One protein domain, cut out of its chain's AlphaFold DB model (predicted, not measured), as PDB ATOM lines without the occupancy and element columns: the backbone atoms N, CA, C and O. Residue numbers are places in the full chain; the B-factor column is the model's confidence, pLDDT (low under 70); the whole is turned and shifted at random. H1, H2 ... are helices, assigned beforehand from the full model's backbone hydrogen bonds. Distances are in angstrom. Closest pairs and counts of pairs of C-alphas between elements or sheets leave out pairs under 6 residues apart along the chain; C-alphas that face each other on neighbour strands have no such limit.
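AT A GLANCE: This is residues 67 to 186 of the 232 residues of an uncharacterized protein of Nitriliruptorales bacterium (UniProt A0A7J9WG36). Three helices, H1, H2 and H3, fold back and forth on each other with their centres in a triangle, and the long helix H5 crosses H3 on the side away from H2. The short H4 folds back on H3 and packs on H5 as well, while a long stretch without a named element, residues 165 to 181, leads from the end of H5 back to little H6, near the beginning of H5. The printed part has 120 residues with six named helices, H1 to H6 in chain order, and no named strand; the class is all helix. It is compact, with a radius of gyration of the C-alphas of 13.5 A and spans of 38 by 30 by 23 A.

HOW THE PARTS SIT: After residues 67 to 83, which hold no named element, H1, residues 84 to 91, and H2, residues 94 to 104, form a helical hairpin; they touch at a shallow tilt of 22 degrees, opposite ways, with Ala 85 and Leu 97 the closest C-alphas at 5.0 A. H3, residues 107 to 120, is the hub, touching three helices. It makes a hairpin with H2 at a shallow tilt of 3 degrees, opposite ways, the closest C-alphas being those of Thr 101 and Gly 110, 5.4 A apart. H1 and H3 are close but not clearly touching, with the closest C-alphas, Phe 89 and Cys 117, at 7.2 A. H4, residues 127 to 133, makes a third hairpin with H3, opposite ways at a tilt of 38 degrees, only just steep; the closest C-alphas are those of Ala 119 and Gln 127, 5.2 A apart. H5, residues 145 to 164, touches H3 with residues 151 to 158 alone, the same way at a steep tilt of 44 degrees, the closest C-alphas being Val 116 and Ile 155 at 6.6 A. H5 touches H4 with residues 155 to 162 alone, at a steep tilt of 65 degrees, the closest C-alphas being Ala 132 and Leu 159 at 7.0 A. H6, residues 182 to 186, is close to H5 but not clearly touching; the closest C-alphas, Cys 146 and Cys 183, are 5.7 A apart. H1 and H2 are both apart from H5. Every O i to N i+4 pair is within hydrogen-bond range in H1, H2, H3 and H4, against 15 of 16 in H5 and 0 of 1 in H6, where 0 of 2 O i to N i+3 pairs are within range.

IN THESE COORDINATES: H1 begins at C-alpha 84, (20.802, -3.252, -38.496). H2 is 15.3 A long, H3 20.4 A and H5 29.0 A, from C-alpha 145 at (37.733, -5.606, -33.802) to C-alpha 164 at (41.999, -2.327, -62.254).

THE WHOLE: The C-alphas of Asp 77 and Asp 167 are the two farthest apart, 38.3 A. The printed part has no cut; the links H4 to H5 and H5 to H6 are long. Mean pLDDT of the printed part is 78.7, and residues 69 to 83, 143 and 175 to 186 are under 70.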
ATOM      1  N   SER A  67      34.068 -10.333 -54.796       80.38
ATOM      2  CA  SER A  67      33.583 -11.157 -53.690       80.38
ATOM      3  C   SER A  67      33.186 -10.273 -52.507       80.38
ATOM      4  O   SER A  67      34.038  -9.855 -51.713       80.38
ATOM      5  N   TRP A  68      31.881 -10.023 -52.388       75.50
ATOM      6  CA  TRP A  68      31.242  -9.279 -51.302       75.50
ATOM      7  C   TRP A  68      31.081 -10.178 -50.090       75.50
ATOM      8  O   TRP A  68      29.992 -10.602 -49.708       75.50
ATOM      9  N   VAL A  69      32.210 -10.559 -49.512       64.38
ATOM     10  CA  VAL A  69      32.201 -11.314 -48.268       64.38
ATOM     11  C   VAL A  69      32.347 -10.317 -47.145       64.38
ATOM     12  O   VAL A  69      33.422  -9.733 -47.015       64.38
ATOM     13  N   PRO A  70      31.346 -10.208 -46.266       58.59
ATOM     14  CA  PRO A  70      31.683  -9.842 -44.919       58.59
ATOM     15  C   PRO A  70      31.604 -11.096 -44.045       58.59
ATOM     16  O   PRO A  70      32.616 -11.382 -43.417       58.59
ATOM     17  N   PHE A  71      30.534 -11.917 -44.075       57.28
ATOM     18  CA  PHE A  71      30.311 -12.944 -43.039       57.28
ATOM     19  C   PHE A  71      29.300 -14.071 -43.375       57.28
ATOM     20  O   PHE A  71      28.358 -13.881 -44.149       57.28
ATOM     21  N   GLY A  72      29.466 -15.243 -42.751       49.41
ATOM     22  CA  GLY A  72      28.558 -16.399 -42.811       49.41
ATOM     23  C   GLY A  72      27.518 -16.420 -41.673       49.41
ATOM     24  O   GLY A  72      27.541 -15.580 -40.778       49.41
ATOM     25  N   PRO A  73      26.588 -17.394 -41.651       45.50
ATOM     26  CA  PRO A  73      25.498 -17.468 -40.671       45.50
ATOM     27  C   PRO A  73      25.956 -17.725 -39.219       45.50
ATOM     28  O   PRO A  73      25.109 -17.861 -38.340       45.50
ATOM     29  N   SER A  74      27.266 -17.826 -38.964       46.66
ATOM     30  CA  SER A  74      27.870 -18.107 -37.653       46.66
ATOM     31  C   SER A  74      28.962 -17.102 -37.251       46.66
ATOM     32  O   SER A  74      29.717 -17.367 -36.317       46.66
ATOM     33  N   ASP A  75      29.052 -15.970 -37.953       52.56
ATOM     34  CA  ASP A  75      29.894 -14.840 -37.550       52.56
ATOM     35  C   ASP A  75      29.379 -14.192 -36.290       52.56
ATOM     36  O   ASP A  75      28.176 -14.251 -36.042       52.56
ATOM     37  N   PRO A  76      30.321 -13.711 -35.460       45.50
ATOM     38  CA  PRO A  76      30.335 -13.931 -34.031       45.50
ATOM     39  C   PRO A  76      28.989 -13.603 -33.427       45.50
ATOM     40  O   PRO A  76      28.348 -12.621 -33.803       45.50
ATOM     41  N   ASP A  77      28.607 -14.399 -32.432       47.94
ATOM     42  CA  ASP A  77      27.643 -13.964 -31.440       47.94
ATOM     43  C   ASP A  77      28.145 -12.624 -30.861       47.94
ATOM     44  O   ASP A  77      28.918 -12.590 -29.905       47.94
ATOM     45  N   ILE A  78      27.666 -11.536 -31.487       41.25
ATOM     46  CA  ILE A  78      27.810 -10.092 -31.250       41.25
ATOM     47  C   ILE A  78      28.651  -9.325 -32.320       41.25
ATOM     48  O   ILE A  78      29.831  -9.614 -32.520       41.25
ATOM     49  N   PRO A  79      28.085  -8.286 -32.979       42.75
ATOM     50  CA  PRO A  79      27.022  -7.417 -32.495       42.75
ATOM     51  C   PRO A  79      25.675  -8.107 -32.641       42.75
ATOM     52  O   PRO A  79      25.362  -8.670 -33.677       42.75
ATOM     53  N   THR A  80      24.950  -8.174 -31.526       42.56
ATOM     54  CA  THR A  80      23.660  -8.850 -31.336       42.56
ATOM     55  C   THR A  80      22.780  -8.857 -32.594       42.56
ATOM     56  O   THR A  80      22.834  -7.888 -33.347       42.56
ATOM     57  N   PRO A  81      21.846  -9.813 -32.759       42.69
ATOM     58  CA  PRO A  81      20.824  -9.784 -33.822       42.69
ATOM     59  C   PRO A  81      20.063  -8.441 -33.989       42.69
ATOM     60  O   PRO A  81      19.359  -8.246 -34.973       42.69
ATOM     61  N   SER A  82      20.230  -7.491 -33.065       50.12
ATOM     62  CA  SER A  82      19.878  -6.072 -33.137       50.12
ATOM     63  C   SER A  82      20.961  -5.120 -33.703       50.12
ATOM     64  O   SER A  82      21.008  -3.967 -33.269       50.12
ATOM     65  N   TRP A  83      21.811  -5.523 -34.660       63.41
ATOM     66  CA  TRP A  83      22.694  -4.595 -35.405       63.41
ATOM     67  C   TRP A  83      22.264  -4.421 -36.875       63.41
ATOM     68  O   TRP A  83      22.763  -5.107 -37.769       63.41
ATOM     69  N   PRO A  84      21.311  -3.507 -37.151       70.25
ATOM     70  CA  PRO A  84      20.802  -3.252 -38.496       70.25
ATOM     71  C   PRO A  84      21.866  -2.906 -39.546       70.25
ATOM     72  O   PRO A  84      21.745  -3.406 -40.658       70.25
ATOM     73  N   ALA A  85      22.921  -2.141 -39.215       70.12
ATOM     74  CA  ALA A  85      23.990  -1.834 -40.180       70.12
ATOM     75  C   ALA A  85      24.672  -3.075 -40.730       70.12
ATOM     76  O   ALA A  85      24.926  -3.155 -41.922       70.12
ATOM     77  N   TYR A  86      24.982  -4.034 -39.861       72.38
ATOM     78  CA  TYR A  86      25.652  -5.253 -40.286       72.38
ATOM     79  C   TYR A  86      24.787  -6.032 -41.270       72.38
ATOM     80  O   TYR A  86      25.269  -6.443 -42.320       72.38
ATOM     81  N   ASN A  87      23.498  -6.188 -40.957       74.94
ATOM     82  CA  ASN A  87      22.573  -6.888 -41.840       74.94
ATOM     83  C   ASN A  87      22.424  -6.154 -43.174       74.94
ATOM     84  O   ASN A  87      22.487  -6.805 -44.210       74.94
ATOM     85  N   ALA A  88      22.283  -4.827 -43.135       79.62
ATOM     86  CA  ALA A  88      22.183  -3.989 -44.320       79.62
ATOM     87  C   ALA A  88      23.441  -4.087 -45.198       79.62
ATOM     88  O   ALA A  88      23.342  -4.346 -46.393       79.62
ATOM     89  N   PHE A  89      24.631  -3.987 -44.604       79.44
ATOM     90  CA  PHE A  89      25.899  -4.125 -45.323       79.44
ATOM     91  C   PHE A  89      26.072  -5.527 -45.921       79.44
ATOM     92  O   PHE A  89      26.413  -5.677 -47.095       79.44
ATOM     93  N   ALA A  90      25.779  -6.570 -45.138       77.25
ATOM     94  CA  ALA A  90      25.876  -7.958 -45.580       77.25
ATOM     95  C   ALA A  90      24.865  -8.312 -46.681       77.25
ATOM     96  O   ALA A  90      25.146  -9.186 -47.500       77.25
ATOM     97  N   SER A  91      23.697  -7.663 -46.710       78.31
ATOM     98  CA  SER A  91      22.696  -7.850 -47.764       78.31
ATOM     99  C   SER A  91      22.859  -6.909 -48.957       78.31
ATOM    100  O   SER A  91      22.081  -7.035 -49.896       78.31
ATOM    101  N   GLY A  92      23.805  -5.965 -48.914       85.31
ATOM    102  CA  GLY A  92      23.934  -4.917 -49.931       85.31
ATOM    103  C   GLY A  92      22.778  -3.907 -49.930       85.31
ATOM    104  O   GLY A  92      22.508  -3.290 -50.950       85.31
ATOM    105  N   ASP A  93      22.063  -3.743 -48.813       88.75
ATOM    106  CA  ASP A  93      21.019  -2.721 -48.670       88.75
ATOM    107  C   ASP A  93      21.660  -1.384 -48.265       88.75
ATOM    108  O   ASP A  93      21.762  -1.038 -47.081       88.75
ATOM    109  N   CYS A  94      22.142  -0.643 -49.263       92.50
ATOM    110  CA  CYS A  94      22.902   0.586 -49.044       92.50
ATOM    111  C   CYS A  94      22.066   1.697 -48.388       92.50
ATOM    112  O   CYS A  94      22.588   2.460 -47.577       92.50
ATOM    113  N   ALA A  95      20.753   1.742 -48.642       92.75
ATOM    114  CA  ALA A  95      19.851   2.725 -48.038       92.75
ATOM    115  C   ALA A  95      19.616   2.462 -46.539       92.75
ATOM    116  O   ALA A  95      19.614   3.393 -45.721       92.75
ATOM    117  N   ALA A  96      19.436   1.193 -46.153       88.25
ATOM    118  CA  ALA A  96      19.328   0.820 -44.744       88.25
ATOM    119  C   ALA A  96      20.646   1.072 -43.992       88.25
ATOM    120  O   ALA A  96      20.631   1.504 -42.834       88.25
ATOM    121  N   LEU A  97      21.782   0.855 -44.659       88.50
ATOM    122  CA  LEU A  97      23.104   1.131 -44.109       88.50
ATOM    123  C   LEU A  97      23.351   2.631 -43.904       88.50
ATOM    124  O   LEU A  97      23.829   3.032 -42.841       88.50
ATOM    125  N   GLU A  98      23.002   3.464 -44.886       91.00
ATOM    126  CA  GLU A  98      23.094   4.924 -44.782       91.00
ATOM    127  C   GLU A  98      22.252   5.441 -43.613       91.00
ATOM    128  O   GLU A  98      22.754   6.161 -42.748       91.00
ATOM    129  N   SER A  99      20.996   4.992 -43.529       89.62
ATOM    130  CA  SER A  99      20.083   5.378 -42.448       89.62
ATOM    131  C   SER A  99      20.673   5.051 -41.073       89.62
ATOM    132  O   SER A  99      20.692   5.895 -40.179       89.62
ATOM    133  N   TYR A 100      21.224   3.847 -40.910       84.38
ATOM    134  CA  TYR A 100      21.807   3.430 -39.639       84.38
ATOM    135  C   TYR A 100      23.085   4.198 -39.285       84.38
ATOM    136  O   TYR A 100      23.255   4.633 -38.146       84.38
ATOM    137  N   THR A 101      24.013   4.331 -40.235       86.50
ATOM    138  CA  THR A 101      25.314   4.972 -39.974       86.50
ATOM    139  C   THR A 101      25.153   6.450 -39.628       86.50
ATOM    140  O   THR A 101      25.884   6.946 -38.769       86.50
ATOM    141  N   ALA A 102      24.152   7.120 -40.209       85.44
ATOM    142  CA  ALA A 102      23.760   8.476 -39.844       85.44
ATOM    143  C   ALA A 102      23.157   8.563 -38.428       85.44
ATOM    144  O   ALA A 102      23.454   9.504 -37.694       85.44
ATOM    145  N   GLU A 103      22.331   7.593 -38.024       84.12
ATOM    146  CA  GLU A 103      21.714   7.563 -36.691       84.12
ATOM    147  C   GLU A 103      22.710   7.259 -35.564       84.12
ATOM    148  O   GLU A 103      22.573   7.797 -34.464       84.12
ATOM    149  N   GLN A 104      23.689   6.386 -35.816       78.06
ATOM    150  CA  GLN A 104      24.652   5.930 -34.806       78.06
ATOM    151  C   GLN A 104      25.960   6.727 -34.777       78.06
ATOM    152  O   GLN A 104      26.808   6.448 -33.934       78.06
ATOM    153  N   ASP A 105      26.129   7.699 -35.678       80.88
ATOM    154  CA  ASP A 105      27.340   8.520 -35.804       80.88
ATOM    155  C   ASP A 105      28.628   7.673 -35.857       80.88
ATOM    156  O   ASP A 105      29.590   7.884 -35.121       80.88
ATOM    157  N   VAL A 106      28.658   6.695 -36.772       78.81
ATOM    158  CA  VAL A 106      29.821   5.803 -37.008       78.81
ATOM    159  C   VAL A 106      30.971   6.548 -37.725       78.81
ATOM    160  O   VAL A 106      31.933   5.961 -38.217       78.81
ATOM    161  N   GLY A 107      30.876   7.878 -37.811       87.31
ATOM    162  CA  GLY A 107      31.917   8.758 -38.313       87.31
ATOM    163  C   GLY A 107      32.360   8.458 -39.747       87.31
ATOM    164  O   GLY A 107      31.582   8.065 -40.617       87.31
ATOM    165  N   ALA A 108      33.647   8.691 -40.003       91.31
ATOM    166  CA  ALA A 108      34.250   8.510 -41.321       91.31
ATOM    167  C   ALA A 108      34.203   7.050 -41.796       91.31
ATOM    168  O   ALA A 108      33.986   6.816 -42.980       91.31
ATOM    169  N   PHE A 109      34.336   6.088 -40.880       88.88
ATOM    170  CA  PHE A 109      34.304   4.672 -41.220       88.88
ATOM    171  C   PHE A 109      32.914   4.228 -41.695       88.88
ATOM    172  O   PHE A 109      32.792   3.588 -42.734       88.88
ATOM    173  N   GLY A 110      31.846   4.658 -41.012       89.00
ATOM    174  CA  GLY A 110      30.474   4.405 -41.469       89.00
ATOM    175  C   GLY A 110      30.188   4.987 -42.855       89.00
ATOM    176  O   GLY A 110      29.570   4.327 -43.685       89.00
ATOM    177  N   ARG A 111      30.695   6.192 -43.143       93.06
ATOM    178  CA  ARG A 111      30.578   6.786 -44.484       93.06
ATOM    179  C   ARG A 111      31.355   6.007 -45.542       93.06
ATOM    180  O   ARG A 111      30.831   5.835 -46.634       93.06
ATOM    181  N   ALA A 112      32.536   5.479 -45.211       93.88
ATOM    182  CA  ALA A 112      33.294   4.617 -46.119       93.88
ATOM    183  C   ALA A 112      32.499   3.348 -46.471       93.88
ATOM    184  O   ALA A 112      32.431   2.967 -47.637       93.88
ATOM    185  N   MET A 113      31.827   2.740 -45.482       90.94
ATOM    186  CA  MET A 113      30.950   1.580 -45.696       90.94
ATOM    187  C   MET A 113      29.766   1.897 -46.621       90.94
ATOM    188  O   MET A 113      29.420   1.092 -47.484       90.94
ATOM    189  N   VAL A 114      29.133   3.059 -46.447       94.44
ATOM    190  CA  VAL A 114      28.027   3.501 -47.313       94.44
ATOM    191  C   VAL A 114      28.524   3.770 -48.726       94.44
ATOM    192  O   VAL A 114      27.924   3.274 -49.675       94.44
ATOM    193  N   ALA A 115      29.636   4.493 -48.865       96.00
ATOM    194  CA  ALA A 115      30.213   4.830 -50.157       96.00
ATOM    195  C   ALA A 115      30.611   3.569 -50.938       96.00
ATOM    196  O   ALA A 115      30.257   3.450 -52.106       96.00
ATOM    197  N   VAL A 116      31.249   2.579 -50.295       94.88
ATOM    198  CA  VAL A 116      31.626   1.331 -50.984       94.88
ATOM    199  C   VAL A 116      30.400   0.505 -51.371       94.88
ATOM    200  O   VAL A 116      30.387  -0.091 -52.443       94.88
ATOM    201  N   CYS A 117      29.344   0.505 -50.548       94.38
ATOM    202  CA  CYS A 117      28.073  -0.131 -50.896       94.38
ATOM    203  C   CYS A 117      27.447   0.543 -52.121       94.38
ATOM    204  O   CYS A 117      27.156  -0.120 -53.111       94.38
ATOM    205  N   ALA A 118      27.308   1.867 -52.093       95.25
ATOM    206  CA  ALA A 118      26.743   2.634 -53.193       95.25
ATOM    207  C   ALA A 118      27.555   2.473 -54.494       95.25
ATOM    208  O   ALA A 118      26.977   2.332 -55.570       95.25
ATOM    209  N   ALA A 119      28.885   2.448 -54.402       95.00
ATOM    210  CA  ALA A 119      29.759   2.297 -55.559       95.00
ATOM    211  C   ALA A 119      29.682   0.889 -56.163       95.00
ATOM    212  O   ALA A 119      29.448   0.731 -57.361       95.00
ATOM    213  N   ALA A 120      29.852  -0.140 -55.330       92.81
ATOM    214  CA  ALA A 120      29.959  -1.517 -55.795       92.81
ATOM    215  C   ALA A 120      28.597  -2.172 -56.061       92.81
ATOM    216  O   ALA A 120      28.472  -2.919 -57.024       92.81
ATOM    217  N   VAL A 121      27.590  -1.913 -55.220       92.31
ATOM    218  CA  VAL A 121      26.273  -2.571 -55.286       92.31
ATOM    219  C   VAL A 121      25.283  -1.767 -56.126       92.31
ATOM    220  O   VAL A 121      24.662  -2.327 -57.026       92.31
ATOM    221  N   ASP A 122      25.155  -0.460 -55.876       93.94
ATOM    222  CA  ASP A 122      24.230   0.401 -56.637       93.94
ATOM    223  C   ASP A 122      24.849   0.936 -57.945       93.94
ATOM    224  O   ASP A 122      24.145   1.522 -58.771       93.94
ATOM    225  N   GLY A 123      26.157   0.740 -58.154       91.69
ATOM    226  CA  GLY A 123      26.873   1.172 -59.357       91.69
ATOM    227  C   GLY A 123      27.132   2.682 -59.442       91.69
ATOM    228  O   GLY A 123      27.316   3.204 -60.543       91.69
ATOM    229  N   GLN A 124      27.115   3.400 -58.315       94.62
ATOM    230  CA  GLN A 124      27.342   4.850 -58.263       94.62
ATOM    231  C   GLN A 124      28.840   5.173 -58.367       94.62
ATOM    232  O   GLN A 124      29.547   5.240 -57.362       94.62
ATOM    233  N   GLN A 125      29.331   5.370 -59.590       92.88
ATOM    234  CA  GLN A 125      30.760   5.543 -59.883       92.88
ATOM    235  C   GLN A 125      31.394   6.748 -59.170       92.88
ATOM    236  O   GLN A 125      32.549   6.690 -58.757       92.88
ATOM    237  N   GLU A 126      30.638   7.823 -58.949       94.25
ATOM    238  CA  GLU A 126      31.104   9.008 -58.219       94.25
ATOM    239  C   GLU A 126      31.467   8.733 -56.751       94.25
ATOM    240  O   GLU A 126      32.137   9.547 -56.117       94.25
ATOM    241  N   GLN A 127      31.032   7.599 -56.195       96.00
ATOM    242  CA  GLN A 127      31.307   7.240 -54.808       96.00
ATOM    243  C   GLN A 127      32.718   6.683 -54.621       96.00
ATOM    244  O   GLN A 127      33.229   6.731 -53.506       96.00
ATOM    245  N   TRP A 128      33.388   6.208 -55.677       95.12
ATOM    246  CA  TRP A 128      34.750   5.673 -55.568       95.12
ATOM    247  C   TRP A 128      35.762   6.713 -55.068       95.12
ATOM    248  O   TRP A 128      36.634   6.372 -54.268       95.12
ATOM    249  N   ASP A 129      35.591   7.987 -55.440       95.69
ATOM    250  CA  ASP A 129      36.405   9.096 -54.920       95.69
ATOM    251  C   ASP A 129      36.222   9.276 -53.403       95.69
ATOM    252  O   ASP A 129      37.189   9.511 -52.672       95.69
ATOM    253  N   GLU A 130      34.989   9.131 -52.909       95.38
ATOM    254  CA  GLU A 130      34.678   9.208 -51.479       95.38
ATOM    255  C   GLU A 130      35.235   7.984 -50.732       95.38
ATOM    256  O   GLU A 130      35.825   8.139 -49.661       95.38
ATOM    257  N   VAL A 131      35.127   6.778 -51.306       95.31
ATOM    258  CA  VAL A 131      35.735   5.560 -50.735       95.31
ATOM    259  C   VAL A 131      37.246   5.741 -50.591       95.31
ATOM    260  O   VAL A 131      37.788   5.484 -49.518       95.31
ATOM    261  N   ALA A 132      37.924   6.240 -51.628       95.06
ATOM    262  CA  ALA A 132      39.362   6.487 -51.595       95.06
ATOM    263  C   ALA A 132      39.743   7.577 -50.578       95.06
ATOM    264  O   ALA A 132      40.733   7.440 -49.858       95.06
ATOM    265  N   ALA A 133      38.945   8.645 -50.469       95.75
ATOM    266  CA  ALA A 133      39.171   9.718 -49.502       95.75
ATOM    267  C   ALA A 133      38.997   9.263 -48.043       95.75
ATOM    268  O   ALA A 133      39.631   9.817 -47.140       95.75
ATOM    269  N   LEU A 134      38.135   8.271 -47.813       94.19
ATOM    270  CA  LEU A 134      37.852   7.703 -46.497       94.19
ATOM    271  C   LEU A 134      38.619   6.400 -46.222       94.19
ATOM    272  O   LEU A 134      38.453   5.819 -45.145       94.19
ATOM    273  N   ALA A 135      39.465   5.947 -47.148       90.06
ATOM    274  CA  ALA A 135      40.298   4.768 -46.961       90.06
ATOM    275  C   ALA A 135      41.193   4.938 -45.721       90.06
ATOM    276  O   ALA A 135      41.819   5.980 -45.510       90.06
ATOM    277  N   GLY A 136      41.228   3.918 -44.860       86.12
ATOM    278  CA  GLY A 136      41.950   3.979 -43.586       86.12
ATOM    279  C   GLY A 136      41.280   4.825 -42.496       86.12
ATOM    280  O   GLY A 136      41.931   5.154 -41.501       86.12
ATOM    281  N   ALA A 137      40.002   5.191 -42.653       90.69
ATOM    282  CA  ALA A 137      39.207   5.737 -41.556       90.69
ATOM    283  C   ALA A 137      39.247   4.805 -40.332       90.69
ATOM    284  O   ALA A 137      39.249   3.586 -40.472       90.69
ATOM    285  N   ASP A 138      39.268   5.393 -39.132       85.62
ATOM    286  CA  ASP A 138      39.392   4.642 -37.880       85.62
ATOM    287  C   ASP A 138      38.186   3.707 -37.666       85.62
ATOM    288  O   ASP A 138      37.069   4.202 -37.476       85.62
ATOM    289  N   PRO A 139      38.384   2.374 -37.669       81.56
ATOM    290  CA  PRO A 139      37.295   1.424 -37.525       81.56
ATOM    291  C   PRO A 139      36.914   1.182 -36.055       81.56
ATOM    292  O   PRO A 139      35.973   0.432 -35.797       81.56
ATOM    293  N   SER A 140      37.591   1.825 -35.088       77.06
ATOM    294  CA  SER A 140      37.340   1.668 -33.643       77.06
ATOM    295  C   SER A 140      35.924   2.063 -33.201       77.06
ATOM    296  O   SER A 140      35.485   1.724 -32.101       77.06
ATOM    297  N   THR A 141      35.173   2.751 -34.066       71.94
ATOM    298  CA  THR A 141      33.742   3.022 -33.880       71.94
ATOM    299  C   THR A 141      32.876   1.765 -33.992       71.94
ATOM    300  O   THR A 141      31.735   1.760 -33.526       71.94
ATOM    301  N   LEU A 142      33.383   0.694 -34.609       73.12
ATOM    302  CA  LEU A 142      32.745  -0.613 -34.568       73.12
ATOM    303  C   LEU A 142      33.073  -1.292 -33.238       73.12
ATOM    304  O   LEU A 142      34.224  -1.399 -32.838       73.12
ATOM    305  N   ALA A 143      32.055  -1.827 -32.569       64.50
ATOM    306  CA  ALA A 143      32.213  -2.484 -31.271       64.50
ATOM    307  C   ALA A 143      32.945  -3.849 -31.324       64.50
ATOM    308  O   ALA A 143      33.029  -4.524 -30.298       64.50
ATOM    309  N   ASN A 144      33.414  -4.292 -32.496       72.31
ATOM    310  CA  ASN A 144      34.041  -5.596 -32.709       72.31
ATOM    311  C   ASN A 144      35.264  -5.454 -33.636       72.31
ATOM    312  O   ASN A 144      35.113  -5.097 -34.805       72.31
ATOM    313  N   ASP A 145      36.449  -5.772 -33.108       75.56
ATOM    314  CA  ASP A 145      37.733  -5.606 -33.802       75.56
ATOM    315  C   ASP A 145      37.870  -6.524 -35.030       75.56
ATOM    316  O   ASP A 145      38.338  -6.090 -36.079       75.56
ATOM    317  N   CYS A 146      37.388  -7.769 -34.956       76.69
ATOM    318  CA  CYS A 146      37.442  -8.680 -36.103       76.69
ATOM    319  C   CYS A 146      36.541  -8.200 -37.249       76.69
ATOM    320  O   CYS A 146      36.912  -8.238 -38.422       76.69
ATOM    321  N   LEU A 147      35.350  -7.702 -36.908       76.00
ATOM    322  CA  LEU A 147      34.428  -7.104 -37.871       76.00
ATOM    323  C   LEU A 147      35.045  -5.866 -38.535       76.00
ATOM    324  O   LEU A 147      34.968  -5.718 -39.754       76.00
ATOM    325  N   ALA A 148      35.676  -5.009 -37.737       80.62
ATOM    326  CA  ALA A 148      36.414  -3.844 -38.204       80.62
ATOM    327  C   ALA A 148      37.509  -4.199 -39.216       80.62
ATOM    328  O   ALA A 148      37.564  -3.598 -40.293       80.62
ATOM    329  N   GLU A 149      38.336  -5.200 -38.914       82.19
ATOM    330  CA  GLU A 149      39.393  -5.673 -39.815       82.19
ATOM    331  C   GLU A 149      38.825  -6.207 -41.136       82.19
ATOM    332  O   GLU A 149      39.293  -5.841 -42.213       82.19
ATOM    333  N   GLN A 150      37.771  -7.019 -41.073       81.12
ATOM    334  CA  GLN A 150      37.161  -7.632 -42.254       81.12
ATOM    335  C   GLN A 150      36.488  -6.607 -43.175       81.12
ATOM    336  O   GLN A 150      36.621  -6.697 -44.397       81.12
ATOM    337  N   VAL A 151      35.786  -5.620 -42.609       84.25
ATOM    338  CA  VAL A 151      35.176  -4.536 -43.392       84.25
ATOM    339  C   VAL A 151      36.256  -3.643 -44.005       84.25
ATOM    340  O   VAL A 151      36.138  -3.282 -45.173       84.25
ATOM    341  N   SER A 152      37.336  -3.353 -43.272       88.50
ATOM    342  CA  SER A 152      38.477  -2.596 -43.810       88.50
ATOM    343  C   SER A 152      39.121  -3.328 -44.992       88.50
ATOM    344  O   SER A 152      39.283  -2.751 -46.061       88.50
ATOM    345  N   ALA A 153      39.368  -4.634 -44.852       86.12
ATOM    346  CA  ALA A 153      39.918  -5.458 -45.926       86.12
ATOM    347  C   ALA A 153      38.991  -5.553 -47.155       86.12
ATOM    348  O   ALA A 153      39.469  -5.727 -48.278       86.12
ATOM    349  N   LEU A 154      37.668  -5.466 -46.967       88.38
ATOM    350  CA  LEU A 154      36.718  -5.382 -48.077       88.38
ATOM    351  C   LEU A 154      36.820  -4.033 -48.790       88.38
ATOM    352  O   LEU A 154      36.853  -4.026 -50.019       88.38
ATOM    353  N   ILE A 155      36.889  -2.924 -48.046       91.81
ATOM    354  CA  ILE A 155      37.059  -1.579 -48.617       91.81
ATOM    355  C   ILE A 155      38.340  -1.524 -49.458       91.81
ATOM    356  O   ILE A 155      38.281  -1.113 -50.616       91.81
ATOM    357  N   ASP A 156      39.458  -2.025 -48.927       92.56
ATOM    358  CA  ASP A 156      40.737  -2.065 -49.647       92.56
ATOM    359  C   ASP A 156      40.634  -2.906 -50.929       92.56
ATOM    360  O   ASP A 156      41.006  -2.456 -52.010       92.56
ATOM    361  N   ARG A 157      40.035  -4.103 -50.853       91.25
ATOM    362  CA  ARG A 157      39.831  -4.960 -52.034       91.25
ATOM    363  C   ARG A 157      38.927  -4.310 -53.082       91.25
ATOM    364  O   ARG A 157      39.135  -4.528 -54.275       91.25
ATOM    365  N   ALA A 158      37.900  -3.577 -52.658       92.38
ATOM    366  CA  ALA A 158      36.992  -2.885 -53.565       92.38
ATOM    367  C   ALA A 158      37.711  -1.747 -54.306       92.38
ATOM    368  O   ALA A 158      37.526  -1.603 -55.513       92.38
ATOM    369  N   LEU A 159      38.583  -1.005 -53.615       94.12
ATOM    370  CA  LEU A 159      39.447   0.003 -54.236       94.12
ATOM    371  C   LEU A 159      40.445  -0.627 -55.218       94.12
ATOM    372  O   LEU A 159      40.525  -0.184 -56.361       94.12
ATOM    373  N   ASP A 160      41.123  -1.709 -54.822       93.81
ATOM    374  CA  ASP A 160      42.036  -2.458 -55.701       93.81
ATOM    375  C   ASP A 160      41.319  -3.028 -56.937       93.81
ATOM    376  O   ASP A 160      41.913  -3.205 -58.005       93.81
ATOM    377  N   TRP A 161      40.043  -3.398 -56.795       92.69
ATOM    378  CA  TRP A 161      39.216  -3.817 -57.921       92.69
ATOM    379  C   TRP A 161      38.903  -2.636 -58.842       92.69
ATOM    380  O   TRP A 161      39.091  -2.768 -60.052       92.69
ATOM    381  N   HIS A 162      38.488  -1.492 -58.293       94.19
ATOM    382  CA  HIS A 162      38.145  -0.304 -59.076       94.19
ATOM    383  C   HIS A 162      39.349   0.253 -59.846       94.19
ATOM    384  O   HIS A 162      39.220   0.587 -61.020       94.19
ATOM    385  N   GLU A 163      40.541   0.275 -59.240       93.56
ATOM    386  CA  GLU A 163      41.767   0.731 -59.913       93.56
ATOM    387  C   GLU A 163      42.093  -0.107 -61.162       93.56
ATOM    388  O   GLU A 163      42.565   0.419 -62.171       93.56
ATOM    389  N   ARG A 164      41.805  -1.414 -61.118       93.69
ATOM    390  CA  ARG A 164      41.999  -2.327 -62.254       93.69
ATOM    391  C   ARG A 164      40.854  -2.280 -63.266       93.69
ATOM    392  O   ARG A 164      41.074  -2.626 -64.423       93.69
ATOM    393  N   ASN A 165      39.669  -1.842 -62.845       90.81
ATOM    394  CA  ASN A 165      38.441  -1.835 -63.638       90.81
ATOM    395  C   ASN A 165      37.786  -0.437 -63.619       90.81
ATOM    396  O   ASN A 165      36.679  -0.278 -63.091       90.81
ATOM    397  N   PRO A 166      38.452   0.595 -64.173       88.88
ATOM    398  CA  PRO A 166      37.909   1.949 -64.174       88.88
ATOM    399  C   PRO A 166      36.612   2.007 -64.985       88.88
ATOM    400  O   PRO A 166      36.481   1.335 -66.008       88.88
ATOM    401  N   ASP A 167      35.660   2.818 -64.523       88.06
ATOM    402  CA  ASP A 167      34.334   3.017 -65.131       88.06
ATOM    403  C   ASP A 167      33.450   1.754 -65.219       88.06
ATOM    404  O   ASP A 167      32.382   1.782 -65.836       88.06
ATOM    405  N   GLN A 168      33.862   0.648 -64.595       87.50
ATOM    406  CA  GLN A 168      33.091  -0.590 -64.542       87.50
ATOM    407  C   GLN A 168      32.389  -0.741 -63.190       87.50
ATOM    408  O   GLN A 168      32.847  -0.240 -62.158       87.50
ATOM    409  N   SER A 169      31.274  -1.468 -63.190       85.44
ATOM    410  CA  SER A 169      30.599  -1.903 -61.964       85.44
ATOM    411  C   SER A 169      30.900  -3.383 -61.729       85.44
ATOM    412  O   SER A 169      30.768  -4.170 -62.670       85.44
ATOM    413  N   PRO A 170      31.309  -3.778 -60.515       85.50
ATOM    414  CA  PRO A 170      31.635  -5.168 -60.245       85.50
ATOM    415  C   PRO A 170      30.379  -6.039 -60.263       85.50
ATOM    416  O   PRO A 170      29.319  -5.620 -59.802       85.50
ATOM    417  N   ASP A 171      30.513  -7.292 -60.701       85.06
ATOM    418  CA  ASP A 171      29.524  -8.315 -60.355       85.06
ATOM    419  C   ASP A 171      29.723  -8.719 -58.887       85.06
ATOM    420  O   ASP A 171      30.735  -9.322 -58.515       85.06
ATOM    421  N   VAL A 172      28.782  -8.319 -58.033       85.00
ATOM    422  CA  VAL A 172      28.885  -8.456 -56.577       85.00
ATOM    423  C   VAL A 172      28.373  -9.825 -56.135       85.00
ATOM    424  O   VAL A 172      27.178 -10.118 -56.175       85.00
ATOM    425  N   GLN A 173      29.281 -10.667 -55.644       80.25
ATOM    426  CA  GLN A 173      28.955 -12.027 -55.216       80.25
ATOM    427  C   GLN A 173      28.711 -12.094 -53.702       80.25
ATOM    428  O   GLN A 173      29.649 -12.111 -52.902       80.25
ATOM    429  N   PHE A 174      27.438 -12.197 -53.308       73.38
ATOM    430  CA  PHE A 174      26.992 -12.343 -51.914       73.38
ATOM    431  C   PHE A 174      27.023 -13.815 -51.463       73.38
ATOM    432  O   PHE A 174      25.991 -14.435 -51.187       73.38
ATOM    433  N   VAL A 175      28.207 -14.427 -51.423       61.78
ATOM    434  CA  VAL A 175      28.336 -15.832 -51.007       61.78
ATOM    435  C   VAL A 175      28.209 -15.947 -49.484       61.78
ATOM    436  O   VAL A 175      29.083 -15.510 -48.739       61.78
ATOM    437  N   ARG A 176      27.149 -16.616 -49.007       56.97
ATOM    438  CA  ARG A 176      27.052 -17.062 -47.606       56.97
ATOM    439  C   ARG A 176      27.730 -18.420 -47.458       56.97
ATOM    440  O   ARG A 176      27.165 -19.443 -47.839       56.97
ATOM    441  N   VAL A 177      28.932 -18.444 -46.895       51.53
ATOM    442  CA  VAL A 177      29.626 -19.702 -46.582       51.53
ATOM    443  C   VAL A 177      28.934 -20.362 -45.385       51.53
ATOM    444  O   VAL A 177      28.771 -19.725 -44.351       51.53
ATOM    445  N   ALA A 178      28.496 -21.618 -45.513       45.25
ATOM    446  CA  ALA A 178      27.960 -22.387 -44.388       45.25
ATOM    447  C   ALA A 178      29.109 -22.967 -43.539       45.25
ATOM    448  O   ALA A 178      29.988 -23.631 -44.084       45.25
ATOM    449  N   GLY A 179      29.088 -22.750 -42.219       53.09
ATOM    450  CA  GLY A 179      30.134 -23.201 -41.288       53.09
ATOM    451  C   GLY A 179      30.750 -22.059 -40.474       53.09
ATOM    452  O   GLY A 179      30.420 -20.896 -40.703       53.09
ATOM    453  N   GLN A 180      31.605 -22.411 -39.499       45.91
ATOM    454  CA  GLN A 180      32.321 -21.447 -38.656       45.91
ATOM    455  C   GLN A 180      33.025 -20.422 -39.524       45.91
ATOM    456  O   GLN A 180      33.730 -20.731 -40.483       45.91
ATOM    457  N   THR A 181      32.809 -19.188 -39.156       55.38
ATOM    458  CA  THR A 181      33.241 -18.045 -39.908       55.38
ATOM    459  C   THR A 181      34.523 -17.460 -39.321       55.38
ATOM    460  O   THR A 181      34.901 -17.780 -38.188       55.38
ATOM    461  N   ASN A 182      35.196 -16.583 -40.072       53.31
ATOM    462  CA  ASN A 182      36.498 -16.045 -39.666       53.31
ATOM    463  C   ASN A 182      36.455 -15.315 -38.309       53.31
ATOM    464  O   ASN A 182      37.394 -15.460 -37.529       53.31
ATOM    465  N   CYS A 183      35.359 -14.617 -37.979       60.53
ATOM    466  CA  CYS A 183      35.238 -13.892 -36.710       60.53
ATOM    467  C   CYS A 183      34.538 -14.686 -35.590       60.53
ATOM    468  O   CYS A 183      34.727 -14.392 -34.404       60.53
ATOM    469  N   GLY A 184      33.761 -15.722 -35.930       52.25
ATOM    470  CA  GLY A 184      33.094 -16.590 -34.952       52.25
ATOM    471  C   GLY A 184      34.075 -17.488 -34.188       52.25
ATOM    472  O   GLY A 184      33.933 -17.683 -32.981       52.25
ATOM    473  N   ALA A 185      35.124 -17.981 -34.859       50.03
ATOM    474  CA  ALA A 185      36.128 -18.862 -34.250       50.03
ATOM    475  C   ALA A 185      37.082 -18.135 -33.274       50.03
ATOM    476  O   ALA A 185      37.464 -18.698 -32.246       50.03
ATOM    477  N   GLN A 186      37.442 -16.876 -33.548       44.41
ATOM    478  CA  GLN A 186      38.355 -16.090 -32.700       44.41
ATOM    479  C   GLN A 186      37.727 -15.719 -31.345       44.41
ATOM    480  O   GLN A 186      38.398 -15.741 -30.311       44.41
TER     481      GLN A 186